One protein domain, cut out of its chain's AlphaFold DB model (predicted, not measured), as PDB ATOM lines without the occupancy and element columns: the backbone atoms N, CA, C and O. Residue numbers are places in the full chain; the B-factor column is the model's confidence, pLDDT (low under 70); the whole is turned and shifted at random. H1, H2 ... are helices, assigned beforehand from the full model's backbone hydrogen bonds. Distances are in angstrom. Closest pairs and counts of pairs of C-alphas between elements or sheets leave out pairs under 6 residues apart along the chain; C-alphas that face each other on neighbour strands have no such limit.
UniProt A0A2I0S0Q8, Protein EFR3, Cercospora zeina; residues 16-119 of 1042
ATOM      1  N   THR A  16     317.732 193.389 198.572       80.81
ATOM      2  CA  THR A  16     316.602 194.329 198.572       80.81
ATOM      3  C   THR A  16     315.449 193.842 197.681       80.81
ATOM      4  O   THR A  16     314.292 194.008 198.054       80.81
ATOM      5  N   ARG A  17     315.734 193.154 196.561       79.81
ATOM      6  CA  ARG A  17     314.709 192.468 195.747       79.81
ATOM      7  C   ARG A  17     314.120 191.243 196.445       79.81
ATOM      8  O   ARG A  17     312.913 191.049 196.364       79.81
ATOM      9  N   PHE A  18     314.929 190.461 197.159       85.12
ATOM     10  CA  PHE A  18     314.455 189.343 197.988       85.12
ATOM     11  C   PHE A  18     313.514 189.817 199.107       85.12
ATOM     12  O   PHE A  18     312.431 189.266 199.270       85.12
ATOM     13  N   PHE A  19     313.876 190.898 199.805       85.00
ATOM     14  CA  PHE A  19     313.016 191.548 200.800       85.00
ATOM     15  C   PHE A  19     311.708 192.050 200.166       85.00
ATOM     16  O   PHE A  19     310.636 191.677 200.628       85.00
ATOM     17  N   GLN A  20     311.786 192.792 199.054       84.38
ATOM     18  CA  GLN A  20     310.612 193.273 198.312       84.38
ATOM     19  C   GLN A  20     309.693 192.134 197.826       84.38
ATOM     20  O   GLN A  20     308.481 192.310 197.782       84.38
ATOM     21  N   ARG A  21     310.248 190.981 197.433       82.12
ATOM     22  CA  ARG A  21     309.480 189.832 196.925       82.12
ATOM     23  C   ARG A  21     308.729 189.084 198.034       82.12
ATOM     24  O   ARG A  21     307.690 188.512 197.741       82.12
ATOM     25  N   LEU A  22     309.230 189.110 199.269       84.50
ATOM     26  CA  LEU A  22     308.623 188.471 200.448       84.50
ATOM     27  C   LEU A  22     307.848 189.461 201.346       84.50
ATOM     28  O   LEU A  22     307.537 189.132 202.484       84.50
ATOM     29  N   ASP A  23     307.593 190.679 200.852       83.62
ATOM     30  CA  ASP A  23     306.982 191.815 201.570       83.62
ATOM     31  C   ASP A  23     307.676 192.198 202.902       83.62
ATOM     32  O   ASP A  23     307.096 192.784 203.814       83.62
ATOM     33  N   LEU A  24     308.974 191.888 203.016       84.25
ATOM     34  CA  LEU A  24     309.795 192.179 204.191       84.25
ATOM     35  C   LEU A  24     310.398 193.588 204.090       84.25
ATOM     36  O   LEU A  24     311.081 193.926 203.119       84.25
ATOM     37  N   CYS A  25     310.254 194.407 205.133       81.00
ATOM     38  CA  CYS A  25     310.836 195.751 205.144       81.00
ATOM     39  C   CYS A  25     312.319 195.742 205.563       81.00
ATOM     40  O   CYS A  25     312.655 195.477 206.716       81.00
ATOM     41  N   GLU A  26     313.235 196.123 204.661       77.56
ATOM     42  CA  GLU A  26     314.684 196.178 204.954       77.56
ATOM     43  C   GLU A  26     315.067 197.239 206.018       77.56
ATOM     44  O   GLU A  26     316.182 197.216 206.544       77.56
ATOM     45  N   HIS A  27     314.152 198.139 206.392       74.69
ATOM     46  CA  HIS A  27     314.382 199.175 207.408       74.69
ATOM     47  C   HIS A  27     313.856 198.817 208.803       74.69
ATOM     48  O   HIS A  27     314.391 199.332 209.787       74.69
ATOM     49  N   ASP A  28     312.898 197.902 208.908       84.75
ATOM     50  CA  ASP A  28     312.347 197.416 210.175       84.75
ATOM     51  C   ASP A  28     313.379 196.580 210.970       84.75
ATOM     52  O   ASP A  28     314.382 196.128 210.416       84.75
ATOM     53  N   ARG A  29     313.202 196.428 212.286       79.31
ATOM     54  CA  ARG A  29     314.041 195.583 213.152       79.31
ATOM     55  C   ARG A  29     313.574 194.128 213.118       79.31
ATOM     56  O   ARG A  29     314.402 193.257 212.858       79.31
ATOM     57  N   VAL A  30     312.266 193.885 213.235       82.12
ATOM     58  CA  VAL A  30     311.688 192.529 213.290       82.12
ATOM     59  C   VAL A  30     312.034 191.746 212.021       82.12
ATOM     60  O   VAL A  30     312.624 190.670 212.085       82.12
ATOM     61  N   HIS A  31     311.815 192.338 210.843       85.69
ATOM     62  CA  HIS A  31     312.182 191.710 209.567       85.69
ATOM     63  C   HIS A  31     313.703 191.491 209.369       85.69
ATOM     64  O   HIS A  31     314.106 190.568 208.654       85.69
ATOM     65  N   LYS A  32     314.583 192.280 210.011       81.50
ATOM     66  CA  LYS A  32     316.044 192.027 209.999       81.50
ATOM     67  C   LYS A  32     316.429 190.862 210.901       81.50
ATOM     68  O   LYS A  32     317.341 190.108 210.552       81.50
ATOM     69  N   GLU A  33     315.772 190.734 212.044       82.44
ATOM     70  CA  GLU A  33     315.989 189.659 213.011       82.44
ATOM     71  C   GLU A  33     315.468 188.332 212.439       82.44
ATOM     72  O   GLU A  33     316.243 187.379 212.354       82.44
ATOM     73  N   LEU A  34     314.272 188.322 211.839       87.50
ATOM     74  CA  LEU A  34     313.715 187.195 211.079       87.50
ATOM     75  C   LEU A  34     314.623 186.746 209.917       87.50
ATOM     76  O   LEU A  34     314.961 185.568 209.798       87.50
ATOM     77  N   TYR A  35     315.128 187.676 209.098       87.38
ATOM     78  CA  TYR A  35     316.125 187.349 208.066       87.38
ATOM     79  C   TYR A  35     317.445 186.819 208.652       87.38
ATOM     80  O   TYR A  35     318.133 186.003 208.033       87.38
ATOM     81  N   SER A  36     317.811 187.252 209.858       85.19
ATOM     82  CA  SER A  36     318.984 186.743 210.572       85.19
ATOM     83  C   SER A  36     318.743 185.356 211.184       85.19
ATOM     84  O   SER A  36     319.707 184.599 211.313       85.19
ATOM     85  N   HIS A  37     317.491 184.995 211.497       86.69
ATOM     86  CA  HIS A  37     317.069 183.638 211.864       86.69
ATOM     87  C   HIS A  37     317.172 182.722 210.635       86.69
ATOM     88  O   HIS A  37     317.981 181.792 210.650       86.69
ATOM     89  N   MET A  38     316.510 183.078 209.525       90.88
ATOM     90  CA  MET A  38     316.566 182.317 208.266       90.88
ATOM     91  C   MET A  38     318.009 182.073 207.786       90.88
ATOM     92  O   MET A  38     318.414 180.972 207.411       90.88
ATOM     93  N   LYS A  39     318.855 183.108 207.865       87.06
ATOM     94  CA  LYS A  39     320.271 183.000 207.498       87.06
ATOM     95  C   LYS A  39     321.086 182.110 208.451       87.06
ATOM     96  O   LYS A  39     322.077 181.531 208.007       87.06
ATOM     97  N   ARG A  40     320.732 181.992 209.740       86.25
ATOM     98  CA  ARG A  40     321.398 181.049 210.664       86.25
ATOM     99  C   ARG A  40     321.107 179.600 210.266       86.25
ATOM    100  O   ARG A  40     322.039 178.800 210.206       86.25
ATOM    101  N   GLU A  41     319.860 179.294 209.926       91.56
ATOM    102  CA  GLU A  41     319.424 177.963 209.478       91.56
ATOM    103  C   GLU A  41     320.136 177.549 208.177       91.56
ATOM    104  O   GLU A  41     320.737 176.474 208.110       91.56
ATOM    105  N   ALA A  42     320.190 178.443 207.180       89.81
ATOM    106  CA  ALA A  42     320.905 178.204 205.922       89.81
ATOM    107  C   ALA A  42     322.430 178.016 206.106       89.81
ATOM    108  O   ALA A  42     323.044 177.186 205.433       89.81
ATOM    109  N   VAL A  43     323.060 178.735 207.049       84.94
ATOM    110  CA  VAL A  43     324.480 178.521 207.401       84.94
ATOM    111  C   VAL A  43     324.696 177.156 208.066       84.94
ATOM    112  O   VAL A  43     325.692 176.495 207.767       84.94
ATOM    113  N   ALA A  44     323.771 176.701 208.916       86.38
ATOM    114  CA  ALA A  44     323.833 175.368 209.516       86.38
ATOM    115  C   ALA A  44     323.667 174.252 208.465       86.38
ATOM    116  O   ALA A  44     324.411 173.271 208.501       86.38
ATOM    117  N   GLY A  45     322.772 174.427 207.486       86.19
ATOM    118  CA  GLY A  45     322.646 173.523 206.336       86.19
ATOM    119  C   GLY A  45     323.920 173.456 205.487       86.19
ATOM    120  O   GLY A  45     324.424 172.367 205.214       86.19
ATOM    121  N   ARG A  46     324.527 174.611 205.167       85.06
ATOM    122  CA  ARG A  46     325.835 174.660 204.485       85.06
ATOM    123  C   ARG A  46     326.924 173.904 205.254       85.06
ATOM    124  O   ARG A  46     327.723 173.216 204.624       85.06
ATOM    125  N   LYS A  47     326.974 174.017 206.589       84.19
ATOM    126  CA  LYS A  47     327.955 173.287 207.415       84.19
ATOM    127  C   LYS A  47     327.808 171.771 207.227       84.19
ATOM    128  O   LYS A  47     328.797 171.117 206.916       84.19
ATOM    129  N   ARG A  48     326.576 171.252 207.284       84.75
ATOM    130  CA  ARG A  48     326.279 169.818 207.098       84.75
ATOM    131  C   ARG A  48     326.589 169.302 205.687       84.75
ATOM    132  O   ARG A  48     326.985 168.149 205.543       84.75
ATOM    133  N   LEU A  49     326.448 170.133 204.650       82.69
ATOM    134  CA  LEU A  49     326.867 169.776 203.285       82.69
ATOM    135  C   LEU A  49     328.392 169.642 203.163       82.69
ATOM    136  O   LEU A  49     328.865 168.672 202.583       82.69
ATOM    137  N   ILE A  50     329.155 170.555 203.770       77.19
ATOM    138  CA  ILE A  50     330.630 170.512 203.763       77.19
ATOM    139  C   ILE A  50     331.162 169.371 204.646       77.19
ATOM    140  O   ILE A  50     332.192 168.772 204.347       77.19
ATOM    141  N   GLU A  51     330.445 169.013 205.713       77.62
ATOM    142  CA  GLU A  51     330.756 167.834 206.535       77.62
ATOM    143  C   GLU A  51     330.524 166.517 205.773       77.62
ATOM    144  O   GLU A  51     331.335 165.601 205.899       77.62
ATOM    145  N   LYS A  52     329.489 166.430 204.920       72.88
ATOM    146  CA  LYS A  52     329.296 165.309 203.976       72.88
ATOM    147  C   LYS A  52     330.384 165.261 202.894       72.88
ATOM    148  O   LYS A  52     330.904 164.185 202.611       72.88
ATOM    149  N   GLU A  53     330.749 166.413 202.336       72.06
ATOM    150  CA  GLU A  53     331.827 166.556 201.343       72.06
ATOM    151  C   GLU A  53     333.174 166.086 201.909       72.06
ATOM    152  O   GLU A  53     333.861 165.264 201.309       72.06
ATOM    153  N   SER A  54     333.487 166.505 203.139       65.88
ATOM    154  CA  SER A  54     334.673 166.069 203.892       65.88
ATOM    155  C   SER A  54     334.655 164.575 204.246       65.88
ATOM    156  O   SER A  54     335.711 163.995 204.493       65.88
ATOM    157  N   ALA A  55     333.475 163.944 204.261       66.50
ATOM    158  CA  ALA A  55     333.285 162.504 204.437       66.50
ATOM    159  C   ALA A  55     333.258 161.718 203.104       66.50
ATOM    160  O   ALA A  55     332.939 160.531 203.106       66.50
ATOM    161  N   GLY A  56     333.590 162.357 201.973       56.25
ATOM    162  CA  GLY A  56     333.729 161.709 200.663       56.25
ATOM    163  C   GLY A  56     332.465 161.684 199.796       56.25
ATOM    164  O   GLY A  56     332.489 161.091 198.720       56.25
ATOM    165  N   PHE A  57     331.372 162.330 200.217       61.12
ATOM    166  CA  PHE A  57     330.136 162.417 199.430       61.12
ATOM    167  C   PHE A  57     330.078 163.748 198.662       61.12
ATOM    168  O   PHE A  57     329.913 164.791 199.298       61.12
ATOM    169  N   PRO A  58     330.185 163.761 197.317       65.44
ATOM    170  CA  PRO A  58     330.201 165.004 196.548       65.44
ATOM    171  C   PRO A  58     328.880 165.775 196.685       65.44
ATOM    172  O   PRO A  58     327.799 165.182 196.694       65.44
ATOM    173  N   ILE A  59     328.962 167.109 196.746       72.88
ATOM    174  CA  ILE A  59     327.784 167.989 196.789       72.88
ATOM    175  C   ILE A  59     327.141 168.032 195.395       72.88
ATOM    176  O   ILE A  59     327.432 168.901 194.576       72.88
ATOM    177  N   ASN A  60     326.270 167.061 195.123       79.25
ATOM    178  CA  ASN A  60     325.417 167.017 193.939       79.25
ATOM    179  C   ASN A  60     324.043 167.664 194.210       79.25
ATOM    180  O   ASN A  60     323.667 167.898 195.360       79.25
ATOM    181  N   GLU A  61     323.283 167.940 193.145       77.69
ATOM    182  CA  GLU A  61     321.965 168.592 193.217       77.69
ATOM    183  C   GLU A  61     321.042 167.888 194.231       77.69
ATOM    184  O   GLU A  61     320.531 168.529 195.149       77.69
ATOM    185  N   THR A  62     320.947 166.555 194.163       80.56
ATOM    186  CA  THR A  62     320.159 165.708 195.074       80.56
ATOM    187  C   THR A  62     320.541 165.895 196.548       80.56
ATOM    188  O   THR A  62     319.667 165.965 197.413       80.56
ATOM    189  N   ALA A  63     321.836 166.023 196.866       81.50
ATOM    190  CA  ALA A  63     322.291 166.296 198.226       81.50
ATOM    191  C   ALA A  63     321.899 167.703 198.703       81.50
ATOM    192  O   ALA A  63     321.629 167.875 199.895       81.50
ATOM    193  N   THR A  64     321.838 168.691 197.800       83.00
ATOM    194  CA  THR A  64     321.362 170.045 198.126       83.00
ATOM    195  C   THR A  64     319.847 170.091 198.316       83.00
ATOM    196  O   THR A  64     319.404 170.644 199.320       83.00
ATOM    197  N   HIS A  65     319.065 169.428 197.458       84.19
ATOM    198  CA  HIS A  65     317.608 169.305 197.586       84.19
ATOM    199  C   HIS A  65     317.217 168.617 198.906       84.19
ATOM    200  O   HIS A  65     316.444 169.154 199.701       84.19
ATOM    201  N   ALA A  66     317.860 167.489 199.233       85.38
ATOM    202  CA  ALA A  66     317.650 166.792 200.504       85.38
ATOM    203  C   ALA A  66     318.002 167.649 201.741       85.38
ATOM    204  O   ALA A  66     317.429 167.461 202.816       85.38
ATOM    205  N   GLU A  67     318.938 168.598 201.619       89.69
ATOM    206  CA  GLU A  67     319.256 169.539 202.697       89.69
ATOM    207  C   GLU A  67     318.306 170.754 202.718       89.69
ATOM    208  O   GLU A  67     318.020 171.253 203.803       89.69
ATOM    209  N   ILE A  68     317.743 171.185 201.581       89.31
ATOM    210  CA  ILE A  68     316.663 172.190 201.513       89.31
ATOM    211  C   ILE A  68     315.424 171.685 202.267       89.31
ATOM    212  O   ILE A  68     314.940 172.374 203.170       89.31
ATOM    213  N   LEU A  69     314.986 170.451 201.988       88.50
ATOM    214  CA  LEU A  69     313.896 169.791 202.720       88.50
ATOM    215  C   LEU A  69     314.196 169.702 204.226       88.50
ATOM    216  O   LEU A  69     313.339 170.014 205.054       88.50
ATOM    217  N   ARG A  70     315.431 169.344 204.604       88.88
ATOM    218  CA  ARG A  70     315.854 169.296 206.013       88.88
ATOM    219  C   ARG A  70     315.859 170.673 206.684       88.88
ATOM    220  O   ARG A  70     315.485 170.763 207.850       88.88
ATOM    221  N   ILE A  71     316.286 171.736 205.999       90.81
ATOM    222  CA  ILE A  71     316.239 173.102 206.545       90.81
ATOM    223  C   ILE A  71     314.783 173.502 206.807       90.81
ATOM    224  O   ILE A  71     314.499 174.000 207.890       90.81
ATOM    225  N   TYR A  72     313.860 173.214 205.884       89.44
ATOM    226  CA  TYR A  72     312.428 173.464 206.084       89.44
ATOM    227  C   TYR A  72     311.840 172.647 207.255       89.44
ATOM    228  O   TYR A  72     311.083 173.180 208.066       89.44
ATOM    229  N   GLN A  73     312.219 171.371 207.399       87.75
ATOM    230  CA  GLN A  73     311.783 170.517 208.516       87.75
ATOM    231  C   GLN A  73     312.295 170.997 209.886       87.75
ATOM    232  O   GLN A  73     311.591 170.841 210.882       87.75
ATOM    233  N   LEU A  74     313.502 171.572 209.937       88.38
ATOM    234  CA  LEU A  74     314.154 172.075 211.156       88.38
ATOM    235  C   LEU A  74     313.960 173.588 211.384       88.38
ATOM    236  O   LEU A  74     314.584 174.146 212.289       88.38
ATOM    237  N   ALA A  75     313.146 174.254 210.563       90.06
ATOM    238  CA  ALA A  75     312.898 175.690 210.639       90.06
ATOM    239  C   ALA A  75     312.143 176.083 211.920       90.06
ATOM    240  O   ALA A  75     311.240 175.369 212.367       90.06
ATOM    241  N   SER A  76     312.470 177.251 212.483       87.88
ATOM    242  CA  SER A  76     311.661 177.865 213.544       87.88
ATOM    243  C   SER A  76     310.235 178.160 213.038       87.88
ATOM    244  O   SER A  76     310.033 178.347 211.836       87.88
ATOM    245  N   PRO A  77     309.211 178.239 213.912       84.12
ATOM    246  CA  PRO A  77     307.854 178.580 213.475       84.12
ATOM    247  C   PRO A  77     307.771 179.962 212.799       84.12
ATOM    248  O   PRO A  77     306.926 180.171 211.934       84.12
ATOM    249  N   GLU A  78     308.676 180.883 213.145       82.38
ATOM    250  CA  GLU A  78     308.768 182.226 212.559       82.38
ATOM    251  C   GLU A  78     309.331 182.181 211.131       82.38
ATOM    252  O   GLU A  78     308.782 182.795 210.218       82.38
ATOM    253  N   THR A  79     310.432 181.449 210.920       89.56
ATOM    254  CA  THR A  79     311.096 181.336 209.610       89.56
ATOM    255  C   THR A  79     310.289 180.462 208.659       89.56
ATOM    256  O   THR A  79     310.149 180.789 207.480       89.56
ATOM    257  N   ARG A  80     309.666 179.404 209.187       87.88
ATOM    258  CA  ARG A  80     308.780 178.501 208.451       87.88
ATOM    259  C   ARG A  80     307.593 179.218 207.814       87.88
ATOM    260  O   ARG A  80     307.310 178.942 206.655       87.88
ATOM    261  N   ALA A  81     306.987 180.190 208.497       85.44
ATOM    262  CA  ALA A  81     305.910 181.003 207.930       85.44
ATOM    263  C   ALA A  81     306.332 181.776 206.659       85.44
ATOM    264  O   ALA A  81     305.508 181.985 205.772       85.44
ATOM    265  N   ILE A  82     307.612 182.154 206.538       85.94
ATOM    266  CA  ILE A  82     308.173 182.761 205.317       85.94
ATOM    267  C   ILE A  82     308.550 181.691 204.284       85.94
ATOM    268  O   ILE A  82     308.343 181.891 203.089       85.94
ATOM    269  N   TYR A  83     309.070 180.537 204.713       89.69
ATOM    270  CA  TYR A  83     309.373 179.427 203.805       89.69
ATOM    271  C   TYR A  83     308.117 178.826 203.160       89.69
ATOM    272  O   TYR A  83     308.182 178.423 202.002       89.69
ATOM    273  N   ASP A  84     306.975 178.811 203.849       85.31
ATOM    274  CA  ASP A  84     305.696 178.342 203.303       85.31
ATOM    275  C   ASP A  84     305.177 179.219 202.143       85.31
ATOM    276  O   ASP A  84     304.485 178.707 201.267       85.31
ATOM    277  N   LEU A  85     305.583 180.495 202.055       82.88
ATOM    278  CA  LEU A  85     305.336 181.359 200.885       82.88
ATOM    279  C   LEU A  85     306.183 180.970 199.659       82.88
ATOM    280  O   LEU A  85     305.886 181.391 198.541       82.88
ATOM    281  N   GLY A  86     307.272 180.229 199.885       77.56
ATOM    282  CA  GLY A  86     308.341 179.950 198.927       77.56
ATOM    283  C   GLY A  86     308.417 178.507 198.431       77.56
ATOM    284  O   GLY A  86     309.444 178.127 197.863       77.56
ATOM    285  N   LYS A  87     307.383 177.699 198.683       76.69
ATOM    286  CA  LYS A  87     307.233 176.361 198.099       76.69
ATOM    287  C   LYS A  87     306.780 176.465 196.649       76.69
ATOM    288  O   LYS A  87     305.832 177.190 196.358       76.69
ATOM    289  N   ASP A  88     307.421 175.698 195.782       67.19
ATOM    290  CA  ASP A  88     306.859 175.360 194.481       67.19
ATOM    291  C   ASP A  88     305.948 174.130 194.642       67.19
ATOM    292  O   ASP A  88     306.318 173.161 195.306       67.19
ATOM    293  N   THR A  89     304.738 174.193 194.088       58.47
ATOM    294  CA  THR A  89     303.755 173.094 194.101       58.47
ATOM    295  C   THR A  89     303.351 172.653 192.694       58.47
ATOM    296  O   THR A  89     302.415 171.870 192.550       58.47
ATOM    297  N   GLU A  90     304.007 173.178 191.655       55.78
ATOM    298  CA  GLU A  90     303.735 172.853 190.248       55.78
ATOM    299  C   GLU A  90     304.797 171.899 189.662       55.78
ATOM    300  O   GLU A  90     304.566 171.272 188.627       55.78
ATOM    301  N   GLY A  91     305.940 171.737 190.341       57.31
ATOM    302  CA  GLY A  91     306.981 170.757 190.016       57.31
ATOM    303  C   GLY A  91     306.774 169.356 190.633       57.31
ATOM    304  O   GLY A  91     306.048 169.204 191.615       57.31
ATOM    305  N   PRO A  92     307.442 168.310 190.098       52.72
ATOM    306  CA  PRO A  92     307.384 166.939 190.624       52.72
ATOM    307  C   PRO A  92     308.246 166.696 191.882       52.72
ATOM    308  O   PRO A  92     308.199 165.605 192.443       52.72
ATOM    309  N   GLU A  93     309.033 167.684 192.319       60.72
ATOM    310  CA  GLU A  93     309.843 167.658 193.544       60.72
ATOM    311  C   GLU A  93     309.501 168.898 194.396       60.72
ATOM    312  O   GLU A  93     309.375 169.995 193.850       60.72
ATOM    313  N   GLU A  94     309.351 168.749 195.722       65.56
ATOM    314  CA  GLU A  94     308.975 169.849 196.640       65.56
ATOM    315  C   GLU A  94     310.138 170.844 196.865       65.56
ATOM    316  O   GLU A  94     310.793 170.871 197.910       65.56
ATOM    317  N   GLU A  95     310.422 171.680 195.870       72.56
ATOM    318  CA  GLU A  95     311.445 172.727 195.943       72.56
ATOM    319  C   GLU A  95     311.005 173.910 196.828       72.56
ATOM    320  O   GLU A  95     309.891 174.430 196.724       72.56
ATOM    321  N   ASN A  96     311.921 174.415 197.666       87.81
ATOM    322  CA  ASN A  96     311.733 175.674 198.392       87.81
ATOM    323  C   ASN A  96     312.725 176.737 197.904       87.81
ATOM    324  O   ASN A  96     313.897 176.753 198.307       87.81
ATOM    325  N   TRP A  97     312.265 177.650 197.045       88.00
ATOM    326  CA  TRP A  97     313.154 178.611 196.387       88.00
ATOM    327  C   TRP A  97     313.761 179.623 197.367       88.00
ATOM    328  O   TRP A  97     314.889 180.074 197.159       88.00
ATOM    329  N   VAL A  98     313.064 179.947 198.464       88.62
ATOM    330  CA  VAL A  98     313.538 180.887 199.496       88.62
ATOM    331  C   VAL A  98     314.745 180.308 200.236       88.62
ATOM    332  O   VAL A  98     315.784 180.968 200.341       88.62
ATOM    333  N   ILE A  99     314.656 179.052 200.682       90.62
ATOM    334  CA  ILE A  99     315.777 178.333 201.305       90.62
ATOM    335  C   ILE A  99     316.916 178.140 200.297       90.62
ATOM    336  O   ILE A  99     318.076 178.394 200.632       90.62
ATOM    337  N   ARG A 100     316.604 177.755 199.052       89.12
ATOM    338  CA  ARG A 100     317.592 177.563 197.978       89.12
ATOM    339  C   ARG A 100     318.390 178.845 197.692       89.12
ATOM    340  O   ARG A 100     319.620 178.804 197.613       89.12
ATOM    341  N   TRP A 101     317.717 179.996 197.634       90.12
ATOM    342  CA  TRP A 101     318.329 181.324 197.482       90.12
ATOM    343  C   TRP A 101     319.241 181.674 198.671       90.12
ATOM    344  O   TRP A 101     320.403 182.055 198.488       90.12
ATOM    345  N   LEU A 102     318.762 181.482 199.906       88.44
ATOM    346  CA  LEU A 102     319.539 181.736 201.126       88.44
ATOM    347  C   LEU A 102     320.796 180.857 201.211       88.44
ATOM    348  O   LEU A 102     321.867 181.350 201.582       88.44
ATOM    349  N   LEU A 103     320.685 179.578 200.846       87.06
ATOM    350  CA  LEU A 103     321.790 178.622 200.837       87.06
ATOM    351  C   LEU A 103     322.866 179.036 199.820       87.06
ATOM    352  O   LEU A 103     324.042 179.134 200.184       87.06
ATOM    353  N   TRP A 104     322.473 179.391 198.591       85.94
ATOM    354  CA  TRP A 104     323.381 179.887 197.547       85.94
ATOM    355  C   TRP A 104     324.154 181.139 197.991       85.94
ATOM    356  O   TRP A 104     325.388 181.190 197.910       85.94
ATOM    357  N   HIS A 105     323.458 182.126 198.566       78.75
ATOM    358  CA  HIS A 105     324.104 183.321 199.113       78.75
ATOM    359  C   HIS A 105     325.027 183.016 200.305       78.75
ATOM    360  O   HIS A 105     326.012 183.735 200.505       78.75
ATOM    361  N   CYS A 106     324.776 181.952 201.077       82.31
ATOM    362  CA  CYS A 106     325.685 181.500 202.132       82.31
ATOM    363  C   CYS A 106     326.974 180.872 201.579       82.31
ATOM    364  O   CYS A 106     328.041 181.149 202.128       82.31
ATOM    365  N   PHE A 107     326.922 180.110 200.479       77.75
ATOM    366  CA  PHE A 107     328.133 179.650 199.784       77.75
ATOM    367  C   PHE A 107     328.921 180.823 199.182       77.75
ATOM    368  O   PHE A 107     330.097 181.013 199.509       77.75
ATOM    369  N   ARG A 108     328.264 181.678 198.384       69.12
ATOM    370  CA  ARG A 108     328.915 182.809 197.697       69.12
ATOM    371  C   ARG A 108     329.575 183.796 198.666       69.12
ATOM    372  O   ARG A 108     330.673 184.282 198.404       69.12
ATOM    373  N   ARG A 109     328.942 184.091 199.809       59.03
ATOM    374  CA  ARG A 109     329.455 185.067 200.791       59.03
ATOM    375  C   ARG A 109     330.688 184.584 201.565       59.03
ATOM    376  O   ARG A 109     331.403 185.426 202.107       59.03
ATOM    377  N   VAL A 110     330.939 183.275 201.623       53.00
ATOM    378  CA  VAL A 110     332.135 182.713 202.273       53.00
ATOM    379  C   VAL A 110     333.339 182.753 201.330       53.00
ATOM    380  O   VAL A 110     334.378 183.254 201.739       53.00
ATOM    381  N   LEU A 111     333.177 182.420 200.042       47.53
ATOM    382  CA  LEU A 111     334.247 182.562 199.035       47.53
ATOM    383  C   LEU A 111     334.836 183.990 198.999       47.53
ATOM    384  O   LEU A 111     336.047 184.170 199.097       47.53
ATOM    385  N   TYR A 112     333.978 185.019 198.985       41.56
ATOM    386  CA  TYR A 112     334.394 186.432 199.060       41.56
ATOM    387  C   TYR A 112     334.994 186.862 200.417       41.56
ATOM    388  O   TYR A 112     335.563 187.954 200.516       41.56
ATOM    389  N   ARG A 113     334.847 186.056 201.475       38.16
ATOM    390  CA  ARG A 113     335.459 186.295 202.791       38.16
ATOM    391  C   ARG A 113     336.809 185.594 202.902       38.16
ATOM    392  O   ARG A 113     337.749 186.222 203.375       38.16
ATOM    393  N   ASP A 114     336.932 184.368 202.412       38.62
ATOM    394  CA  ASP A 114     338.163 183.579 202.508       38.62
ATOM    395  C   ASP A 114     339.243 184.110 201.554       38.62
ATOM    396  O   ASP A 114     340.383 184.306 201.976       38.62
ATOM    397  N   GLN A 115     338.862 184.550 200.344       34.22
ATOM    398  CA  GLN A 115     339.727 185.353 199.458       34.22
ATOM    399  C   GLN A 115     340.274 186.625 200.137       34.22
ATOM    400  O   GLN A 115     341.351 187.111 199.790       34.22
ATOM    401  N   ARG A 116     339.543 187.179 201.114       34.06
ATOM    402  CA  ARG A 116     339.942 188.379 201.863       34.06
ATOM    403  C   ARG A 116     340.757 188.040 203.114       34.06
ATOM    404  O   ARG A 116     341.659 188.794 203.457       34.06
ATOM    405  N   ASN A 117     340.473 186.909 203.760       34.62
ATOM    406  CA  ASN A 117     341.190 186.422 204.937       34.62
ATOM    407  C   ASN A 117     342.579 185.868 204.584       34.62
ATOM    408  O   ASN A 117     343.535 186.193 205.284       34.62
ATOM    409  N   ASN A 118     342.730 185.112 203.489       35.81
ATOM    410  CA  ASN A 118     344.050 184.645 203.039       35.81
ATOM    411  C   ASN A 118     344.969 185.827 202.695       35.81
ATOM    412  O   ASN A 118     346.118 185.861 203.129       35.81
ATOM    413  N   ARG A 119     344.431 186.866 202.038       34.25
ATOM    414  CA  ARG A 119     345.169 188.105 201.726       34.25
ATOM    415  C   ARG A 119     345.557 188.938 202.963       34.25
ATOM    416  O   ARG A 119     346.350 189.862 202.836       34.25
TER     417      ARG A 119
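What this domain is: This is residues 16 to 119 of the 1042 residues of the protein "Protein EFR3" of Cercospora zeina (UniProt A0A2I0S0Q8). Two long helices, H2 and H5, cross as an X, while the shorter H3 and H4 pack on both of them toward the beginning of H5. H3 folds back on H2 as a hairpin, H1 lies off by itself, and residues 108 to 119 of H5 stick out. The printed part has 104 residues with five named helices, H1 to H5, and no named strand, an all-helix class. It is compact, with a radius of gyration of the C-alphas of 14.6 A, and spans 41 by 39 by 21 A, only just flat.

How they stand to each other: H1, residues 16 to 21, touches no helix. H2, residues 30 to 54, touches H3, residues 61 to 73, in a helical hairpin at a steep tilt of 43 degrees, closest at the C-alphas of Gly 45 and Glu 67, 6.4 A. H4, residues 77 to 86, touches H2 about perpendicular at 80 degrees, closest at the C-alphas of Met 38 and Thr 79, 5.7 A. H5, residues 97 to 119, touches H2 with residues 99 to 107 alone; the closest C-alphas, Ala 42 and Leu 103, are 5.2 A apart, at 72 degrees, only just about perpendicular. H5 touches H4 with residues 97 to 99 alone. Every O i to N i+4 pair is within hydrogen-bond range in H1, H2 and H3, against 3 of 6 in H4 and 15 of 19 in H5.

Where its parts are: H1 begins at C-alpha 16 (316.602, 194.329, 198.572). H2 measures 36.3 A, H3 18.5 A and H5 33.8 A from first to last C-alpha. H5 ends at C-alpha 119 (345.169, 188.105, 201.726).

The domain as a whole: The C-alphas farthest apart, Glu 90 and Arg 119, are 45.6 A apart. The printed part has no cut and no long link. Residues 54 to 58, 88 to 94 and 108 to 119 have pLDDT under 70.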